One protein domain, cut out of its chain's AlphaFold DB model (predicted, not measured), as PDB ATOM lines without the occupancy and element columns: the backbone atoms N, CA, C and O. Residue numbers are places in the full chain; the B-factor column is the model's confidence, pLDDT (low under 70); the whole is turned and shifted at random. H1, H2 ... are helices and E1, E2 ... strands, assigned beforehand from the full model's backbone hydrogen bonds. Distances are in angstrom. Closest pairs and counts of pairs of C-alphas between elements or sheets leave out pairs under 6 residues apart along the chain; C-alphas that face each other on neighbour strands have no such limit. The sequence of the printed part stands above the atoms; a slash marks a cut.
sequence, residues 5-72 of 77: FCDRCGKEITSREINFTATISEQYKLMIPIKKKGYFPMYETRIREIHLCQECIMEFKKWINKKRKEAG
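What this domain is: This is residues 5 to 72 of the 77 residues of an uncharacterized protein of Candidatus Diapherotrites archaeon (UniProt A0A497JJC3). What is the shape? After a loop, residues 5 to 17, the strands E1 and E2 make one long twisted hairpin, and helix H1 turns off from the end of E2 to make an L, with residues 59 to 72 sticking out. What is it made of? The printed part has 68 residues with two named strands, then one named helix, class mixed, and the sheet E1 - E2 is antiparallel. How large is it? It is extended, with a radius of gyration of the C-alphas of 19.5 A, and flat, spanning 58 by 37 by 16 A.

How they stand to each other: How do the strands pair? E1, residues 18 to 34, and E2, residues 38 to 53, are an antiparallel hairpin at 169 degrees. N 22 and O 50, 2.9 A, and N 34 and O 38, 2.8 A, are within hydrogen-bond range. Where is the helix? H1, residues 54 to 70, comes closest to E1 with the C-alphas of Gln 54 and Asn 19, 5.3 A apart. Every O i to N i+4 pair in H1 is within hydrogen-bond range.

Where its parts are: Where does E1 begin? C-alpha 18 is at (-12.857, -28.698, 38.074), and E1 is 44.7 A long, E2 46.4 A. Where does H1 end? C-alpha 70 is at (-9.012, -52.832, 21.483), and H1 is 24.4 A long.

The domain as a whole: Which C-alphas are farthest apart? Those of Lys 36 and Gly 72, at 60.8 A. Is anything cut, or low in confidence? The printed part has no cut, and no printed residue is under 70 in pLDDT. Are links long? E1 to E2 and E2 to H1 are tight links.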
ATOM      1  N   PHE A   5      -9.089 -22.140  34.117       94.19
ATOM      2  CA  PHE A   5      -9.261 -22.558  32.731       94.19
ATOM      3  C   PHE A   5      -8.991 -24.054  32.643       94.19
ATOM      4  O   PHE A   5      -8.110 -24.564  33.331       94.19
ATOM      5  N   CYS A   6      -9.759 -24.761  31.820       94.50
ATOM      6  CA  CYS A   6      -9.474 -26.158  31.525       94.50
ATOM      7  C   CYS A   6      -8.240 -26.239  30.620       94.50
ATOM      8  O   CYS A   6      -8.304 -25.802  29.470       94.50
ATOM      9  N   ASP A   7      -7.153 -26.853  31.080       93.88
ATOM     10  CA  ASP A   7      -5.895 -26.961  30.326       93.88
ATOM     11  C   ASP A   7      -6.027 -27.734  29.004       93.88
ATOM     12  O   ASP A   7      -5.205 -27.575  28.104       93.88
ATOM     13  N   ARG A   8      -7.063 -28.574  28.860       92.06
ATOM     14  CA  ARG A   8      -7.292 -29.351  27.632       92.06
ATOM     15  C   ARG A   8      -8.088 -28.595  26.570       92.06
ATOM     16  O   ARG A   8      -7.749 -28.689  25.396       92.06
ATOM     17  N   CYS A   9      -9.170 -27.912  26.945       93.38
ATOM     18  CA  CYS A   9     -10.075 -27.266  25.983       93.38
ATOM     19  C   CYS A   9     -10.047 -25.733  26.018       93.38
ATOM     20  O   CYS A   9     -10.723 -25.103  25.210       93.38
ATOM     21  N   GLY A  10      -9.311 -25.126  26.952       93.62
ATOM     22  CA  GLY A  10      -9.162 -23.676  27.087       93.62
ATOM     23  C   GLY A  10     -10.403 -22.934  27.596       93.62
ATOM     24  O   GLY A  10     -10.353 -21.717  27.749       93.62
ATOM     25  N   LYS A  11     -11.517 -23.630  27.869       94.12
ATOM     26  CA  LYS A  11     -12.737 -23.011  28.412       94.12
ATOM     27  C   LYS A  11     -12.470 -22.452  29.814       94.12
ATOM     28  O   LYS A  11     -11.838 -23.126  30.631       94.12
ATOM     29  N   GLU A  12     -12.984 -21.255  30.094       94.44
ATOM     30  CA  GLU A  12     -13.054 -20.724  31.462       94.44
ATOM     31  C   GLU A  12     -13.992 -21.620  32.281       94.44
ATOM     32  O   GLU A  12     -15.087 -21.954  31.829       94.44
ATOM     33  N   ILE A  13     -13.537 -22.039  33.459       92.38
ATOM     34  CA  ILE A  13     -14.280 -22.901  34.377       92.38
ATOM     35  C   ILE A  13     -14.221 -22.330  35.789       92.38
ATOM     36  O   ILE A  13     -13.276 -21.648  36.193       92.38
ATOM     37  N   THR A  14     -15.247 -22.617  36.572       90.94
ATOM     38  CA  THR A  14     -15.277 -22.328  38.003       90.94
ATOM     39  C   THR A  14     -14.629 -23.459  38.797       90.94
ATOM     40  O   THR A  14     -14.466 -24.577  38.314       90.94
ATOM     41  N   SER A  15     -14.308 -23.206  40.068       88.81
ATOM     42  CA  SER A  15     -13.739 -24.232  40.952       88.81
ATOM     43  C   SER A  15     -14.636 -25.462  41.139       88.81
ATOM     44  O   SER A  15     -14.121 -26.536  41.425       88.81
ATOM     45  N   ARG A  16     -15.959 -25.329  40.966       88.56
ATOM     46  CA  ARG A  16     -16.917 -26.448  41.042       88.56
ATOM     47  C   ARG A  16     -16.925 -27.317  39.784       88.56
ATOM     48  O   ARG A  16     -17.352 -28.462  39.846       88.56
ATOM     49  N   GLU A  17     -16.482 -26.772  38.656       88.75
ATOM     50  CA  GLU A  17     -16.426 -27.470  37.365       88.75
ATOM     51  C   GLU A  17     -15.091 -28.198  37.149       88.75
ATOM     52  O   GLU A  17     -14.969 -29.016  36.231       88.75
ATOM     53  N   ILE A  18     -14.099 -27.930  38.006       90.88
ATOM     54  CA  ILE A  18     -12.857 -28.698  38.074       90.88
ATOM     55  C   ILE A  18     -13.190 -30.077  38.634       90.88
ATOM     56  O   ILE A  18     -13.599 -30.220  39.783       90.88
ATOM     57  N   ASN A  19     -12.997 -31.102  37.814       93.00
ATOM     58  CA  ASN A  19     -13.275 -32.485  38.195       93.00
ATOM     59  C   ASN A  19     -11.978 -33.283  38.417       93.00
ATOM     60  O   ASN A  19     -11.968 -34.268  39.147       93.00
ATOM     61  N   PHE A  20     -10.859 -32.803  37.869       90.94
ATOM     62  CA  PHE A  20      -9.530 -33.336  38.137       90.94
ATOM     63  C   PHE A  20      -8.504 -32.211  38.174       90.94
ATOM     64  O   PHE A  20      -8.521 -31.322  37.320       90.94
ATOM     65  N   THR A  21      -7.592 -32.305  39.139       91.81
ATOM     66  CA  THR A  21      -6.408 -31.458  39.232       91.81
ATOM     67  C   THR A  21      -5.178 -32.347  39.346       91.81
ATOM     68  O   THR A  21      -5.145 -33.239  40.192       91.81
ATOM     69  N   ALA A  22      -4.167 -32.093  38.521       89.00
ATOM     70  CA  ALA A  22      -2.847 -32.697  38.657       89.00
ATOM     71  C   ALA A  22      -1.794 -31.617  38.876       89.00
ATOM     72  O   ALA A  22      -1.872 -30.539  38.298       89.00
ATOM     73  N   THR A  23      -0.775 -31.928  39.665       93.00
ATOM     74  CA  THR A  23       0.387 -31.058  39.840       93.00
ATOM     75  C   THR A  23       1.548 -31.646  39.052       93.00
ATOM     76  O   THR A  23       1.976 -32.768  39.323       93.00
ATOM     77  N   ILE A  24       2.060 -30.907  38.072       90.56
ATOM     78  CA  ILE A  24       3.265 -31.282  37.330       90.56
ATOM     79  C   ILE A  24       4.446 -30.497  37.885       90.56
ATOM     80  O   ILE A  24       4.401 -29.272  37.978       90.56
ATOM     81  N   SER A  25       5.514 -31.218  38.216       94.00
ATOM     82  CA  SER A  25       6.821 -30.652  38.535       94.00
ATOM     83  C   SER A  25       7.763 -30.892  37.358       94.00
ATOM     84  O   SER A  25       8.016 -32.039  36.987       94.00
ATOM     85  N   GLU A  26       8.258 -29.820  36.751       91.50
ATOM     86  CA  GLU A  26       9.203 -29.857  35.635       91.50
ATOM     87  C   GLU A  26      10.537 -29.269  36.088       91.50
ATOM     88  O   GLU A  26      10.584 -28.157  36.611       91.50
ATOM     89  N   GLN A  27      11.634 -29.998  35.880       94.69
ATOM     90  CA  GLN A  27      12.977 -29.500  36.159       94.69
ATOM     91  C   GLN A  27      13.667 -29.099  34.854       94.69
ATOM     92  O   GLN A  27      13.889 -29.919  33.964       94.69
ATOM     93  N   TYR A  28      14.036 -27.831  34.758       92.25
ATOM     94  CA  TYR A  28      14.735 -27.239  33.631       92.25
ATOM     95  C   TYR A  28      16.219 -27.117  33.956       92.25
ATOM     96  O   TYR A  28      16.594 -26.613  35.013       92.25
ATOM     97  N   LYS A  29      17.076 -27.539  33.026       95.31
ATOM     98  CA  LYS A  29      18.515 -27.269  33.074       95.31
ATOM     99  C   LYS A  29      18.820 -26.047  32.212       95.31
ATOM    100  O   LYS A  29      18.754 -26.111  30.987       95.31
ATOM    101  N   LEU A  30      19.162 -24.942  32.855       93.19
ATOM    102  CA  LEU A  30      19.538 -23.682  32.230       93.19
ATOM    103  C   LEU A  30      21.061 -23.599  32.110       93.19
ATOM    104  O   LEU A  30      21.783 -23.833  33.074       93.19
ATOM    105  N   MET A  31      21.560 -23.245  30.928       94.25
ATOM    106  CA  MET A  31      22.991 -23.037  30.692       94.25
ATOM    107  C   MET A  31      23.274 -21.533  30.673       94.25
ATOM    108  O   MET A  31      23.005 -20.858  29.682       94.25
ATOM    109  N   ILE A  32      23.802 -20.995  31.772       93.00
ATOM    110  CA  ILE A  32      24.065 -19.559  31.923       93.00
ATOM    111  C   ILE A  32      25.448 -19.236  31.343       93.00
ATOM    112  O   ILE A  32      26.440 -19.800  31.811       93.00
ATOM    113  N   PRO A  33      25.569 -18.340  30.347       93.56
ATOM    114  CA  PRO A  33      26.868 -17.944  29.816       93.56
ATOM    115  C   PRO A  33      27.647 -17.111  30.843       93.56
ATOM    116  O   PRO A  33      27.160 -16.099  31.346       93.56
ATOM    117  N   ILE A  34      28.892 -17.498  31.115       92.06
ATOM    118  CA  ILE A  34      29.828 -16.750  31.959       92.06
ATOM    119  C   ILE A  34      30.915 -16.148  31.067       92.06
ATOM    120  O   ILE A  34      31.642 -16.863  30.369       92.06
ATOM    121  N   LYS A  35      31.062 -14.813  31.109       87.94
ATOM    122  CA  LYS A  35      32.081 -14.088  30.329       87.94
ATOM    123  C   LYS A  35      33.460 -14.733  30.513       87.94
ATOM    124  O   LYS A  35      33.962 -14.831  31.629       87.94
ATOM    125  N   LYS A  36      34.071 -15.132  29.390       80.12
ATOM    126  CA  LYS A  36      35.411 -15.744  29.292       80.12
ATOM    127  C   LYS A  36      35.590 -17.104  30.001       80.12
ATOM    128  O   LYS A  36      36.724 -17.561  30.096       80.12
ATOM    129  N   LYS A  37      34.521 -17.760  30.480       81.25
ATOM    130  CA  LYS A  37      34.592 -19.062  31.187       81.25
ATOM    131  C   LYS A  37      33.612 -20.137  30.680       81.25
ATOM    132  O   LYS A  37      33.525 -21.199  31.285       81.25
ATOM    133  N   GLY A  38      32.898 -19.900  29.577       89.62
ATOM    134  CA  GLY A  38      31.967 -20.876  28.992       89.62
ATOM    135  C   GLY A  38      30.558 -20.786  29.586       89.62
ATOM    136  O   GLY A  38      30.056 -19.682  29.784       89.62
ATOM    137  N   TYR A  39      29.911 -21.926  29.851       93.38
ATOM    138  CA  TYR A  39      28.541 -21.996  30.379       93.38
ATOM    139  C   TYR A  39      28.494 -22.695  31.741       93.38
ATOM    140  O   TYR A  39      29.164 -23.706  31.945       93.38
ATOM    141  N   PHE A  40      27.663 -22.190  32.650       92.56
ATOM    142  CA  PHE A  40      27.400 -22.774  33.963       92.56
ATOM    143  C   PHE A  40      25.996 -23.391  34.010       92.56
ATOM    144  O   PHE A  40      25.027 -22.696  33.692       92.56
ATOM    145  N   PRO A  41      25.858 -24.676  34.384       92.75
ATOM    146  CA  PRO A  41      24.556 -25.308  34.512       92.75
ATOM    147  C   PRO A  41      23.858 -24.853  35.801       92.75
ATOM    148  O   PRO A  41      24.404 -24.980  36.893       92.75
ATOM    149  N   MET A  42      22.624 -24.384  35.676       94.81
ATOM    150  CA  MET A  42      21.703 -24.096  36.772       94.81
ATOM    151  C   MET A  42      20.437 -24.931  36.582       94.81
ATOM    152  O   MET A  42      20.012 -25.149  35.450       94.81
ATOM    153  N   TYR A  43      19.826 -25.398  37.668       93.69
ATOM    154  CA  TYR A  43      18.570 -26.142  37.609       93.69
ATOM    155  C   TYR A  43      17.441 -25.296  38.196       93.69
ATOM    156  O   TYR A  43      17.583 -24.745  39.284       93.69
ATOM    157  N   GLU A  44      16.332 -25.191  37.471       93.38
ATOM    158  CA  GLU A  44      15.116 -24.501  37.898       93.38
ATOM    159  C   GLU A  44      13.964 -25.508  37.915       93.38
ATOM    160  O   GLU A  44      13.673 -26.128  36.895       93.38
ATOM    161  N   THR A  45      13.295 -25.679  39.055       92.88
ATOM    162  CA  THR A  45      12.092 -26.518  39.146       92.88
ATOM    163  C   THR A  45      10.854 -25.635  39.075       92.88
ATOM    164  O   THR A  45      10.700 -24.722  39.886       92.88
ATOM    165  N   ARG A  46       9.954 -25.915  38.133       92.19
ATOM    166  CA  ARG A  46       8.664 -25.237  37.989       92.19
ATOM    167  C   ARG A  46       7.538 -26.195  38.322       92.19
ATOM    168  O   ARG A  46       7.481 -27.302  37.798       92.19
ATOM    169  N   ILE A  47       6.633 -25.744  39.180       92.56
ATOM    170  CA  ILE A  47       5.435 -26.487  39.552       92.56
ATOM    171  C   ILE A  47       4.245 -25.808  38.879       92.56
ATOM    172  O   ILE A  47       4.052 -24.603  39.042       92.56
ATOM    173  N   ARG A  48       3.458 -26.574  38.121       90.75
ATOM    174  CA  ARG A  48       2.204 -26.120  37.510       90.75
ATOM    175  C   ARG A  48       1.049 -27.022  37.920       90.75
ATOM    176  O   ARG A  48       1.204 -28.240  37.981       90.75
ATOM    177  N   GLU A  49      -0.100 -26.423  38.187       91.56
ATOM    178  CA  GLU A  49      -1.357 -27.147  38.362       91.56
ATOM    179  C   GLU A  49      -2.068 -27.230  37.012       91.56
ATOM    180  O   GLU A  49      -2.112 -26.251  36.270       91.56
ATOM    181  N   ILE A  50      -2.580 -28.412  36.694       92.06
ATOM    182  CA  ILE A  50      -3.405 -28.693  35.526       92.06
ATOM    183  C   ILE A  50      -4.810 -28.960  36.021       92.06
ATOM    184  O   ILE A  50      -5.005 -29.871  36.827       92.06
ATOM    185  N   HIS A  51      -5.782 -28.230  35.496       93.62
ATOM    186  CA  HIS A  51      -7.191 -28.391  35.811       93.62
ATOM    187  C   HIS A  51      -7.943 -28.912  34.588       93.62
ATOM    188  O   HIS A  51      -7.851 -28.364  33.489       93.62
ATOM    189  N   LEU A  52      -8.732 -29.968  34.774       93.94
ATOM    190  CA  LEU A  52      -9.585 -30.520  33.726       93.94
ATOM    191  C   LEU A  52     -11.059 -30.400  34.106       93.94
ATOM    192  O   LEU A  52     -11.477 -30.761  35.212       93.94
ATOM    193  N   CYS A  53     -11.856 -29.926  33.148       94.06
ATOM    194  CA  CYS A  53     -13.306 -29.913  33.271       94.06
ATOM    195  C   CYS A  53     -13.893 -31.324  33.127       94.06
ATOM    196  O   CYS A  53     -13.284 -32.225  32.535       94.06
ATOM    197  N   GLN A  54     -15.112 -31.503  33.631       90.19
ATOM    198  CA  GLN A  54     -15.821 -32.782  33.584       90.19
ATOM    199  C   GLN A  54     -15.970 -33.344  32.159       90.19
ATOM    200  O   GLN A  54     -15.711 -34.529  31.951       90.19
ATOM    201  N   GLU A  55     -16.326 -32.510  31.172       91.06
ATOM    202  CA  GLU A  55     -16.468 -32.933  29.767       91.06
ATOM    203  C   GLU A  55     -15.175 -33.582  29.245       91.06
ATOM    204  O   GLU A  55     -15.186 -34.696  28.719       91.06
ATOM    205  N   CYS A  56     -14.038 -32.917  29.473       92.00
ATOM    206  CA  CYS A  56     -12.722 -33.381  29.038       92.00
ATOM    207  C   CYS A  56     -12.317 -34.700  29.705       92.00
ATOM    208  O   CYS A  56     -11.744 -35.575  29.053       92.00
ATOM    209  N   ILE A  57     -12.612 -34.878  30.991       90.81
ATOM    210  CA  ILE A  57     -12.311 -36.133  31.692       90.81
ATOM    211  C   ILE A  57     -13.201 -37.260  31.187       90.81
ATOM    212  O   ILE A  57     -12.721 -38.374  30.985       90.81
ATOM    213  N   MET A  58     -14.485 -36.994  30.950       90.06
ATOM    214  CA  MET A  58     -15.399 -38.004  30.419       90.06
ATOM    215  C   MET A  58     -14.961 -38.494  29.040       90.06
ATOM    216  O   MET A  58     -14.971 -39.700  28.791       90.06
ATOM    217  N   GLU A  59     -14.533 -37.596  28.153       90.75
ATOM    218  CA  GLU A  59     -13.943 -37.990  26.871       90.75
ATOM    219  C   GLU A  59     -12.686 -38.841  27.047       90.75
ATOM    220  O   GLU A  59     -12.515 -39.844  26.355       90.75
ATOM    221  N   PHE A  60     -11.818 -38.461  27.987       88.12
ATOM    222  CA  PHE A  60     -10.598 -39.209  28.271       88.12
ATOM    223  C   PHE A  60     -10.908 -40.627  28.774       88.12
ATOM    224  O   PHE A  60     -10.352 -41.594  28.257       88.12
ATOM    225  N   LYS A  61     -11.869 -40.775  29.696       88.56
ATOM    226  CA  LYS A  61     -12.348 -42.085  30.172       88.56
ATOM    227  C   LYS A  61     -12.943 -42.926  29.040       88.56
ATOM    228  O   LYS A  61     -12.610 -44.102  28.916       88.56
ATOM    229  N   LYS A  62     -13.769 -42.332  28.169       91.06
ATOM    230  CA  LYS A  62     -14.312 -43.022  26.982       91.06
ATOM    231  C   LYS A  62     -13.197 -43.531  26.068       91.06
ATOM    232  O   LYS A  62     -13.265 -44.663  25.592       91.06
ATOM    233  N   TRP A  63     -12.173 -42.712  25.840       91.19
ATOM    234  CA  TRP A  63     -11.017 -43.092  25.031       91.19
ATOM    235  C   TRP A  63     -10.203 -44.223  25.677       91.19
ATOM    236  O   TRP A  63      -9.891 -45.192  24.985       91.19
ATOM    237  N   ILE A  64      -9.941 -44.168  26.989       88.94
ATOM    238  CA  ILE A  64      -9.293 -45.264  27.733       88.94
ATOM    239  C   ILE A  64     -10.088 -46.560  27.585       88.94
ATOM    240  O   ILE A  64      -9.517 -47.589  27.233       88.94
ATOM    241  N   ASN A  65     -11.405 -46.517  27.790       88.38
ATOM    242  CA  ASN A  65     -12.250 -47.706  27.685       88.38
ATOM    243  C   ASN A  65     -12.240 -48.285  26.265       88.38
ATOM    244  O   ASN A  65     -12.194 -49.502  26.099       88.38
ATOM    245  N   LYS A  66     -12.209 -47.432  25.232       90.75
ATOM    246  CA  LYS A  66     -12.022 -47.881  23.846       90.75
ATOM    247  C   LYS A  66     -10.670 -48.581  23.664       90.75
ATOM    248  O   LYS A  66     -10.632 -49.668  23.098       90.75
ATOM    249  N   LYS A  67      -9.582 -48.001  24.181       88.75
ATOM    250  CA  LYS A  67      -8.231 -48.577  24.088       88.75
ATOM    251  C   LYS A  67      -8.096 -49.905  24.831       88.75
ATOM    252  O   LYS A  67      -7.466 -50.818  24.313       88.75
ATOM    253  N   ARG A  68      -8.732 -50.040  25.997       85.38
ATOM    254  CA  ARG A  68      -8.796 -51.304  26.752       85.38
ATOM    255  C   ARG A  68      -9.517 -52.396  25.962       85.38
ATOM    256  O   ARG A  68      -8.978 -53.488  25.836       85.38
ATOM    257  N   LYS A  69     -10.670 -52.075  25.358       87.56
ATOM    258  CA  LYS A  69     -11.418 -53.005  24.490       87.56
ATOM    259  C   LYS A  69     -10.606 -53.447  23.271       87.56
ATOM    260  O   LYS A  69     -10.575 -54.631  22.968       87.56
ATOM    261  N   GLU A  70      -9.917 -52.518  22.605       91.44
ATOM    262  CA  GLU A  70      -9.012 -52.832  21.483       91.44
ATOM    263  C   GLU A  70      -7.851 -53.751  21.906       91.44
ATOM    264  O   GLU A  70      -7.387 -54.555  21.104       91.44
ATOM    265  N   ALA A  71      -7.404 -53.651  23.160       88.88
ATOM    266  CA  ALA A  71      -6.342 -54.474  23.733       88.88
ATOM    267  C   ALA A  71      -6.832 -55.796  24.363       88.88
ATOM    268  O   ALA A  71      -6.010 -56.542  24.889       88.88
ATOM    269  N   GLY A  72      -8.139 -56.089  24.343       86.44
ATOM    270  CA  GLY A  72      -8.707 -57.300  24.951       86.44
ATOM    271  C   GLY A  72      -8.708 -57.311  26.488       86.44
ATOM    272  O   GLY A  72      -8.717 -58.381  27.085       86.44
TER     273      GLY A  72